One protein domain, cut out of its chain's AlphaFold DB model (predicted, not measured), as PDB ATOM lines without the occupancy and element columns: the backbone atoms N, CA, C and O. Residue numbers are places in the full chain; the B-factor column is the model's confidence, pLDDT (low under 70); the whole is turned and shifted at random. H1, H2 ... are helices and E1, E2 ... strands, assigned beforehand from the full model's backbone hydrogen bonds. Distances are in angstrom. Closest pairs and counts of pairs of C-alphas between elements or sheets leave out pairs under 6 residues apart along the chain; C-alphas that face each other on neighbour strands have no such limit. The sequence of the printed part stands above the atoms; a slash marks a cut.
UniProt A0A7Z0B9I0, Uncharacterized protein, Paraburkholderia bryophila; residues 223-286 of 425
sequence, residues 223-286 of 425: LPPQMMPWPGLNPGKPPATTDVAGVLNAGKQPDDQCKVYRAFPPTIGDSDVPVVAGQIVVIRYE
ATOM      1  N   LEU A 223      39.777   3.043 -34.767       93.38
ATOM      2  CA  LEU A 223      38.358   2.755 -34.616       93.38
ATOM      3  C   LEU A 223      37.682   3.733 -33.643       93.38
ATOM      4  O   LEU A 223      38.334   4.245 -32.722       93.38
ATOM      5  N   PRO A 224      36.360   3.951 -33.793       91.75
ATOM      6  CA  PRO A 224      35.575   4.713 -32.829       91.75
ATOM      7  C   PRO A 224      35.720   4.168 -31.398       91.75
ATOM      8  O   PRO A 224      35.985   2.975 -31.224       91.75
ATOM      9  N   PRO A 225      35.508   5.006 -30.364       89.94
ATOM     10  CA  PRO A 225      35.583   4.572 -28.974       89.94
ATOM     11  C   PRO A 225      34.636   3.400 -28.675       89.94
ATOM     12  O   PRO A 225      33.450   3.453 -28.992       89.94
ATOM     13  N   GLN A 226      35.155   2.351 -28.036       89.56
ATOM     14  CA  GLN A 226      34.405   1.144 -27.672       89.56
ATOM     15  C   GLN A 226      34.413   0.941 -26.159       89.56
ATOM     16  O   GLN A 226      35.441   1.127 -25.508       89.56
ATOM     17  N   MET A 227      33.278   0.531 -25.591       87.56
ATOM     18  CA  MET A 227      33.206   0.162 -24.178       87.56
ATOM     19  C   MET A 227      33.647  -1.283 -23.964       87.56
ATOM     20  O   MET A 227      33.250  -2.182 -24.703       87.56
ATOM     21  N   MET A 228      34.428  -1.511 -22.912       87.69
ATOM     22  CA  MET A 228      34.909  -2.834 -22.521       87.69
ATOM     23  C   MET A 228      34.844  -2.994 -20.994       87.69
ATOM     24  O   MET A 228      35.260  -2.081 -20.279       87.69
ATOM     25  N   PRO A 229      34.366  -4.136 -20.462       88.00
ATOM     26  CA  PRO A 229      34.498  -4.453 -19.041       88.00
ATOM     27  C   PRO A 229      35.967  -4.509 -18.613       88.00
ATOM     28  O   PRO A 229      36.778  -5.159 -19.270       88.00
ATOM     29  N   TRP A 230      36.301  -3.872 -17.494       87.81
ATOM     30  CA  TRP A 230      37.654  -3.894 -16.941       87.81
ATOM     31  C   TRP A 230      37.618  -4.097 -15.420       87.81
ATOM     32  O   TRP A 230      37.354  -3.147 -14.671       87.81
ATOM     33  N   PRO A 231      37.847  -5.334 -14.936       75.62
ATOM     34  CA  PRO A 231      37.822  -5.620 -13.509       75.62
ATOM     35  C   PRO A 231      38.974  -4.899 -12.799       75.62
ATOM     36  O   PRO A 231      40.090  -4.825 -13.307       75.62
ATOM     37  N   GLY A 232      38.707  -4.364 -11.606       69.81
ATOM     38  CA  GLY A 232      39.732  -3.675 -10.815       69.81
ATOM     39  C   GLY A 232      40.089  -2.274 -11.319       69.81
ATOM     40  O   GLY A 232      41.201  -1.807 -11.076       69.81
ATOM     41  N   LEU A 233      39.168  -1.595 -12.017       70.81
ATOM     42  CA  LEU A 233      39.324  -0.181 -12.355       70.81
ATOM     43  C   LEU A 233      39.512   0.646 -11.073       70.81
ATOM     44  O   LEU A 233      38.566   0.859 -10.315       70.81
ATOM     45  N   ASN A 234      40.733   1.127 -10.852       67.69
ATOM     46  CA  ASN A 234      41.038   2.032  -9.753       67.69
ATOM     47  C   ASN A 234      40.629   3.461 -10.144       67.69
ATOM     48  O   ASN A 234      41.151   3.986 -11.136       67.69
ATOM     49  N   PRO A 235      39.731   4.117  -9.384       59.44
ATOM     50  CA  PRO A 235      39.361   5.502  -9.640       59.44
ATOM     51  C   PRO A 235      40.616   6.389  -9.676       59.44
ATOM     52  O   PRO A 235      41.371   6.442  -8.709       59.44
ATOM     53  N   GLY A 236      40.866   7.052 -10.810       63.59
ATOM     54  CA  GLY A 236      41.991   7.981 -10.987       63.59
ATOM     55  C   GLY A 236      43.235   7.430 -11.693       63.59
ATOM     56  O   GLY A 236      44.115   8.222 -12.024       63.59
ATOM     57  N   LYS A 237      43.319   6.123 -11.996       73.19
ATOM     58  CA  LYS A 237      44.416   5.567 -12.811       73.19
ATOM     59  C   LYS A 237      43.868   4.754 -13.992       73.19
ATOM     60  O   LYS A 237      43.345   3.662 -13.767       73.19
ATOM     61  N   PRO A 238      43.973   5.247 -15.242       78.69
ATOM     62  CA  PRO A 238      43.572   4.467 -16.407       78.69
ATOM     63  C   PRO A 238      44.455   3.214 -16.551       78.69
ATOM     64  O   PRO A 238      45.628   3.249 -16.158       78.69
ATOM     65  N   PRO A 239      43.919   2.108 -17.096       85.88
ATOM     66  CA  PRO A 239      44.719   0.917 -17.354       85.88
ATOM     67  C   PRO A 239      45.797   1.204 -18.403       85.88
ATOM     68  O   PRO A 239      45.605   2.028 -19.300       85.88
ATOM     69  N   ALA A 240      46.934   0.514 -18.299       89.56
ATOM     70  CA  ALA A 240      47.981   0.629 -19.304       89.56
ATOM     71  C   ALA A 240      47.483   0.054 -20.636       89.56
ATOM     72  O   ALA A 240      46.852  -1.002 -20.680       89.56
ATOM     73  N   THR A 241      47.788   0.732 -21.744       92.12
ATOM     74  CA  THR A 241      47.364   0.295 -23.083       92.12
ATOM     75  C   THR A 241      47.926  -1.079 -23.449       92.12
ATOM     76  O   THR A 241      47.263  -1.829 -24.160       92.12
ATOM     77  N   THR A 242      49.093  -1.450 -22.914       92.19
ATOM     78  CA  THR A 242      49.699  -2.782 -23.063       92.19
ATOM     79  C   THR A 242      48.870  -3.884 -22.413       92.19
ATOM     80  O   THR A 242      48.709  -4.945 -23.011       92.19
ATOM     81  N   ASP A 243      48.296  -3.631 -21.236       92.44
ATOM     82  CA  ASP A 243      47.470  -4.612 -20.525       92.44
ATOM     83  C   ASP A 243      46.149  -4.814 -21.270       92.44
ATOM     84  O   ASP A 243      45.719  -5.942 -21.509       92.44
ATOM     85  N   VAL A 244      45.536  -3.708 -21.709       92.56
ATOM     86  CA  VAL A 244      44.300  -3.729 -22.504       92.56
ATOM     87  C   VAL A 244      44.524  -4.443 -23.836       92.56
ATOM     88  O   VAL A 244      43.708  -5.277 -24.225       92.56
ATOM     89  N   ALA A 245      45.649  -4.183 -24.509       93.31
ATOM     90  CA  ALA A 245      46.028  -4.900 -25.723       93.31
ATOM     91  C   ALA A 245      46.234  -6.397 -25.451       93.31
ATOM     92  O   ALA A 245      45.751  -7.220 -26.221       93.31
ATOM     93  N   GLY A 246      46.885  -6.763 -24.342       95.00
ATOM     94  CA  GLY A 246      47.074  -8.157 -23.937       95.00
ATOM     95  C   GLY A 246      45.754  -8.909 -23.765       95.00
ATOM     96  O   GLY A 246      45.614 -10.019 -24.271       95.00
ATOM     97  N   VAL A 247      44.758  -8.280 -23.133       94.50
ATOM     98  CA  VAL A 247      43.406  -8.849 -22.992       94.50
ATOM     99  C   VAL A 247      42.692  -8.937 -24.343       94.50
ATOM    100  O   VAL A 247      42.136  -9.982 -24.672       94.50
ATOM    101  N   LEU A 248      42.723  -7.870 -25.149       94.19
ATOM    102  CA  LEU A 248      42.064  -7.836 -26.459       94.19
ATOM    103  C   LEU A 248      42.658  -8.827 -27.464       94.19
ATOM    104  O   LEU A 248      41.934  -9.295 -28.343       94.19
ATOM    105  N   ASN A 249      43.951  -9.124 -27.353       95.56
ATOM    106  CA  ASN A 249      44.694  -9.966 -28.289       95.56
ATOM    107  C   ASN A 249      44.875 -11.409 -27.788       95.56
ATOM    108  O   ASN A 249      45.425 -12.240 -28.511       95.56
ATOM    109  N   ALA A 250      44.409 -11.732 -26.577       95.94
ATOM    110  CA  ALA A 250      44.542 -13.063 -25.995       95.94
ATOM    111  C   ALA A 250      43.912 -14.140 -26.898       95.94
ATOM    112  O   ALA A 250      42.728 -14.086 -27.227       95.94
ATOM    113  N   GLY A 251      44.721 -15.126 -27.302       94.00
ATOM    114  CA  GLY A 251      44.289 -16.245 -28.146       94.00
ATOM    115  C   GLY A 251      44.031 -15.902 -29.619       94.00
ATOM    116  O   GLY A 251      43.568 -16.769 -30.357       94.00
ATOM    117  N   LYS A 252      44.322 -14.671 -30.062       85.75
ATOM    118  CA  LYS A 252      44.105 -14.234 -31.447       85.75
ATOM    119  C   LYS A 252      45.328 -14.460 -32.332       85.75
ATOM    120  O   LYS A 252      46.468 -14.305 -31.888       85.75
ATOM    121  N   GLN A 253      45.076 -14.781 -33.599       79.50
ATOM    122  CA  GLN A 253      46.109 -14.864 -34.634       79.50
ATOM    123  C   GLN A 253      46.687 -13.474 -34.937       79.50
ATOM    124  O   GLN A 253      45.983 -12.492 -34.708       79.50
ATOM    125  N   PRO A 254      47.927 -13.361 -35.455       79.19
ATOM    126  CA  PRO A 254      48.589 -12.071 -35.680       79.19
ATOM    127  C   PRO A 254      47.735 -11.032 -36.427       79.19
ATOM    128  O   PRO A 254      47.655  -9.888 -35.989       79.19
ATOM    129  N   ASP A 255      47.017 -11.449 -37.474       77.44
ATOM    130  CA  ASP A 255      46.166 -10.568 -38.295       77.44
ATOM    131  C   ASP A 255      44.859 -10.127 -37.614       77.44
ATOM    132  O   ASP A 255      44.173  -9.235 -38.113       77.44
ATOM    133  N   ASP A 256      44.528 -10.724 -36.468       81.81
ATOM    134  CA  ASP A 256      43.388 -10.371 -35.617       81.81
ATOM    135  C   ASP A 256      43.825  -9.608 -34.352       81.81
ATOM    136  O   ASP A 256      43.002  -9.295 -33.482       81.81
ATOM    137  N   GLN A 257      45.122  -9.317 -34.212       84.75
ATOM    138  CA  GLN A 257      45.652  -8.531 -33.103       84.75
ATOM    139  C   GLN A 257      45.616  -7.037 -33.424       84.75
ATOM    140  O   GLN A 257      45.834  -6.601 -34.552       84.75
ATOM    141  N   CYS A 258      45.342  -6.232 -32.401       90.50
ATOM    142  CA  CYS A 258      45.209  -4.784 -32.511       90.50
ATOM    143  C   CYS A 258      46.183  -4.057 -31.581       90.50
ATOM    144  O   CYS A 258      46.580  -4.567 -30.529       90.50
ATOM    145  N   LYS A 259      46.541  -2.823 -31.944       92.38
ATOM    146  CA  LYS A 259      47.272  -1.905 -31.063       92.38
ATOM    147  C   LYS A 259      46.284  -0.971 -30.374       92.38
ATOM    148  O   LYS A 259      45.449  -0.353 -31.032       92.38
ATOM    149  N   VAL A 260      46.388  -0.840 -29.054       94.19
ATOM    150  CA  VAL A 260      45.553   0.090 -28.284       94.19
ATOM    151  C   VAL A 260      46.203   1.469 -28.289       94.19
ATOM    152  O   VAL A 260      47.322   1.631 -27.807       94.19
ATOM    153  N   TYR A 261      45.486   2.457 -28.820       92.69
ATOM    154  CA  TYR A 261      45.922   3.851 -28.850       92.69
ATOM    155  C   TYR A 261      45.690   4.524 -27.496       92.69
ATOM    156  O   TYR A 261      46.581   5.173 -26.954       92.69
ATOM    157  N   ARG A 262      44.498   4.336 -26.916       91.69
ATOM    158  CA  ARG A 262      44.135   4.929 -25.626       91.69
ATOM    159  C   ARG A 262      43.114   4.069 -24.891       91.69
ATOM    160  O   ARG A 262      42.199   3.529 -25.503       91.69
ATOM    161  N   ALA A 263      43.238   4.003 -23.571       90.44
ATOM    162  CA  ALA A 263      42.239   3.418 -22.687       90.44
ATOM    163  C   ALA A 263      42.016   4.348 -21.490       90.44
ATOM    164  O   ALA A 263      42.978   4.875 -20.930       90.44
ATOM    165  N   PHE A 264      40.762   4.605 -21.126       86.56
ATOM    166  CA  PHE A 264      40.426   5.535 -20.047       86.56
ATOM    167  C   PHE A 264      39.078   5.192 -19.399       86.56
ATOM    168  O   PHE A 264      38.234   4.564 -20.038       86.56
ATOM    169  N   PRO A 265      38.860   5.561 -18.124       80.31
ATOM    170  CA  PRO A 265      37.551   5.400 -17.498       80.31
ATOM    171  C   PRO A 265      36.501   6.275 -18.207       80.31
ATOM    172  O   PRO A 265      36.839   7.379 -18.635       80.31
ATOM    173  N   PRO A 266      35.235   5.837 -18.309       75.31
ATOM    174  CA  PRO A 266      34.163   6.668 -18.840       75.31
ATOM    175  C   PRO A 266      33.979   7.899 -17.939       75.31
ATOM    176  O   PRO A 266      33.660   7.775 -16.756       75.31
ATOM    177  N   THR A 267      34.231   9.091 -18.478       66.38
ATOM    178  CA  THR A 267      34.068  10.365 -17.765       66.38
ATOM    179  C   THR A 267      32.655  10.912 -17.927       66.38
ATOM    180  O   THR A 267      32.090  10.880 -19.016       66.38
ATOM    181  N   ILE A 268      32.105  11.474 -16.850       53.56
ATOM    182  CA  ILE A 268      30.886  12.287 -16.898       53.56
ATOM    183  C   ILE A 268      31.271  13.630 -17.531       53.56
ATOM    184  O   ILE A 268      32.011  14.384 -16.902       53.56
ATOM    185  N   GLY A 269      30.805  13.934 -18.746       54.12
ATOM    186  CA  GLY A 269      30.835  15.323 -19.227       54.12
ATOM    187  C   GLY A 269      30.865  15.581 -20.732       54.12
ATOM    188  O   GLY A 269      30.186  16.506 -21.141       54.12
ATOM    189  N   ASP A 270      31.570  14.796 -21.555       48.88
ATOM    190  CA  ASP A 270      31.859  15.212 -22.953       48.88
ATOM    191  C   ASP A 270      31.784  14.079 -24.000       48.88
ATOM    192  O   ASP A 270      32.267  14.216 -25.123       48.88
ATOM    193  N   SER A 271      31.197  12.930 -23.658       53.84
ATOM    194  CA  SER A 271      31.042  11.805 -24.589       53.84
ATOM    195  C   SER A 271      29.610  11.281 -24.584       53.84
ATOM    196  O   SER A 271      29.100  10.969 -23.511       53.84
ATOM    197  N   ASP A 272      29.021  11.061 -25.765       56.75
ATOM    198  CA  ASP A 272      27.716  10.392 -25.975       56.75
ATOM    199  C   ASP A 272      27.693   8.909 -25.524       56.75
ATOM    200  O   ASP A 272      26.781   8.145 -25.840       56.75
ATOM    201  N   VAL A 273      28.720   8.468 -24.795       57.66
ATOM    202  CA  VAL A 273      28.912   7.093 -24.339       57.66
ATOM    203  C   VAL A 273      28.390   6.970 -22.897       57.66
ATOM    204  O   VAL A 273      28.895   7.670 -22.016       57.66
ATOM    205  N   PRO A 274      27.405   6.091 -22.617       59.75
ATOM    206  CA  PRO A 274      26.848   5.914 -21.277       59.75
ATOM    207  C   PRO A 274      27.920   5.525 -20.251       59.75
ATOM    208  O   PRO A 274      28.717   4.617 -20.482       59.75
ATOM    209  N   VAL A 275      27.926   6.172 -19.084       61.88
ATOM    210  CA  VAL A 275      28.850   5.820 -17.994       61.88
ATOM    211  C   VAL A 275      28.369   4.537 -17.319       61.88
ATOM    212  O   VAL A 275      27.340   4.528 -16.644       61.88
ATOM    213  N   VAL A 276      29.135   3.457 -17.465       66.88
ATOM    214  CA  VAL A 276      28.879   2.173 -16.801       66.88
ATOM    215  C   VAL A 276      30.045   1.858 -15.869       66.88
ATOM    216  O   VAL A 276      31.201   1.784 -16.290       66.88
ATOM    217  N   ALA A 277      29.746   1.686 -14.581       68.81
ATOM    218  CA  ALA A 277      30.750   1.345 -13.578       68.81
ATOM    219  C   ALA A 277      31.440   0.010 -13.919       68.81
ATOM    220  O   ALA A 277      30.789  -0.950 -14.326       68.81
ATOM    221  N   GLY A 278      32.762  -0.052 -13.745       76.31
ATOM    222  CA  GLY A 278      33.554  -1.243 -14.079       76.31
ATOM    223  C   GLY A 278      33.826  -1.432 -15.575       76.31
ATOM    224  O   GLY A 278      34.298  -2.495 -15.974       76.31
ATOM    225  N   GLN A 279      33.545  -0.424 -16.405       84.69
ATOM    226  CA  GLN A 279      33.938  -0.399 -17.812       84.69
ATOM    227  C   GLN A 279      34.986   0.681 -18.081       84.69
ATOM    228  O   GLN A 279      35.126   1.644 -17.329       84.69
ATOM    229  N   ILE A 280      35.718   0.507 -19.174       87.88
ATOM    230  CA  ILE A 280      36.628   1.493 -19.754       87.88
ATOM    231  C   ILE A 280      36.197   1.800 -21.183       87.88
ATOM    232  O   ILE A 280      35.571   0.974 -21.849       87.88
ATOM    233  N   VAL A 281      36.575   2.979 -21.655       88.94
ATOM    234  CA  VAL A 281      36.536   3.345 -23.066       88.94
ATOM    235  C   VAL A 281      37.895   3.017 -23.675       88.94
ATOM    236  O   VAL A 281      38.933   3.436 -23.158       88.94
ATOM    237  N   VAL A 282      37.888   2.271 -24.775       92.19
ATOM    238  CA  VAL A 282      39.075   1.871 -25.531       92.19
ATOM    239  C   VAL A 282      39.006   2.471 -26.927       92.19
ATOM    240  O   VAL A 282      38.018   2.316 -27.638       92.19
ATOM    241  N   ILE A 283      40.087   3.132 -27.323       93.88
ATOM    242  CA  ILE A 283      40.354   3.552 -28.693       93.88
ATOM    243  C   ILE A 283      41.544   2.722 -29.163       93.88
ATOM    244  O   ILE A 283      42.617   2.743 -28.548       93.88
ATOM    245  N   ARG A 284      41.359   1.966 -30.240       95.38
ATOM    246  CA  ARG A 284      42.373   1.076 -30.807       95.38
ATOM    247  C   ARG A 284      42.467   1.272 -32.308       95.38
ATOM    248  O   ARG A 284      41.510   1.726 -32.929       95.38
ATOM    249  N   TYR A 285      43.596   0.880 -32.872       94.56
ATOM    250  CA  TYR A 285      43.685   0.666 -34.306       94.56
ATOM    251  C   TYR A 285      42.854  -0.562 -34.696       94.56
ATOM    252  O   TYR A 285      42.663  -1.492 -33.895       94.56
ATOM    253  N   GLU A 286      42.349  -0.557 -35.920       93.06
ATOM    254  CA  GLU A 286      41.832  -1.762 -36.554       93.06
ATOM    255  C   GLU A 286      42.918  -2.851 -36.618       93.06
ATOM    256  O   GLU A 286      44.122  -2.585 -36.551       93.06
TER     257      GLU A 286
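This is residues 223 to 286 of the 425 residues of an uncharacterized protein of Paraburkholderia bryophila (UniProt A0A7Z0B9I0). With little regular structure, this is a small antiparallel wall, E1 - E3 - E2, with the short helix H1 across one face and loops, residues 250 to 259 and 265 to 278, reaching out at opposite ends. The 64 printed residues run E1, H1, E2, E3; the class is mixed, with 24 residues in named elements. It is compact, radius of gyration of the C-alphas 11.9 A, and elongated, 36 by 23 by 15 A.

Find C-alpha 226 at (34.405, 1.144, -27.672); there E1 begins, running to 229. Then come H1, residues 241 to 249, E2, 260 to 264, and E3, 279 to 284, 15.6 A long, ending at (42.373, 1.076, -30.807).

Look at N 226 and O 282, 2.9 A, between antiparallel E1 and E3, and N 283 and O 262, 2.8 A, in the hairpin E2 and E3. H1 is on the sheet at a height of 8.7 A, across the strands, 87 degrees to E3 on the local plane. E1, H1, E2 form a split strand-helix-strand unit, E3 between its same-way strands, with a right-handed crossover. Every O i to N i+4 pair in H1 is within hydrogen-bond range.

The farthest C-alphas, Gln 253 and Gly 269, are 37.2 A apart. The printed part has no cut; links E1 to H1 and E2 to E3 are long. pLDDT is under 70 at 232, 234 to 236 and 267 to 277.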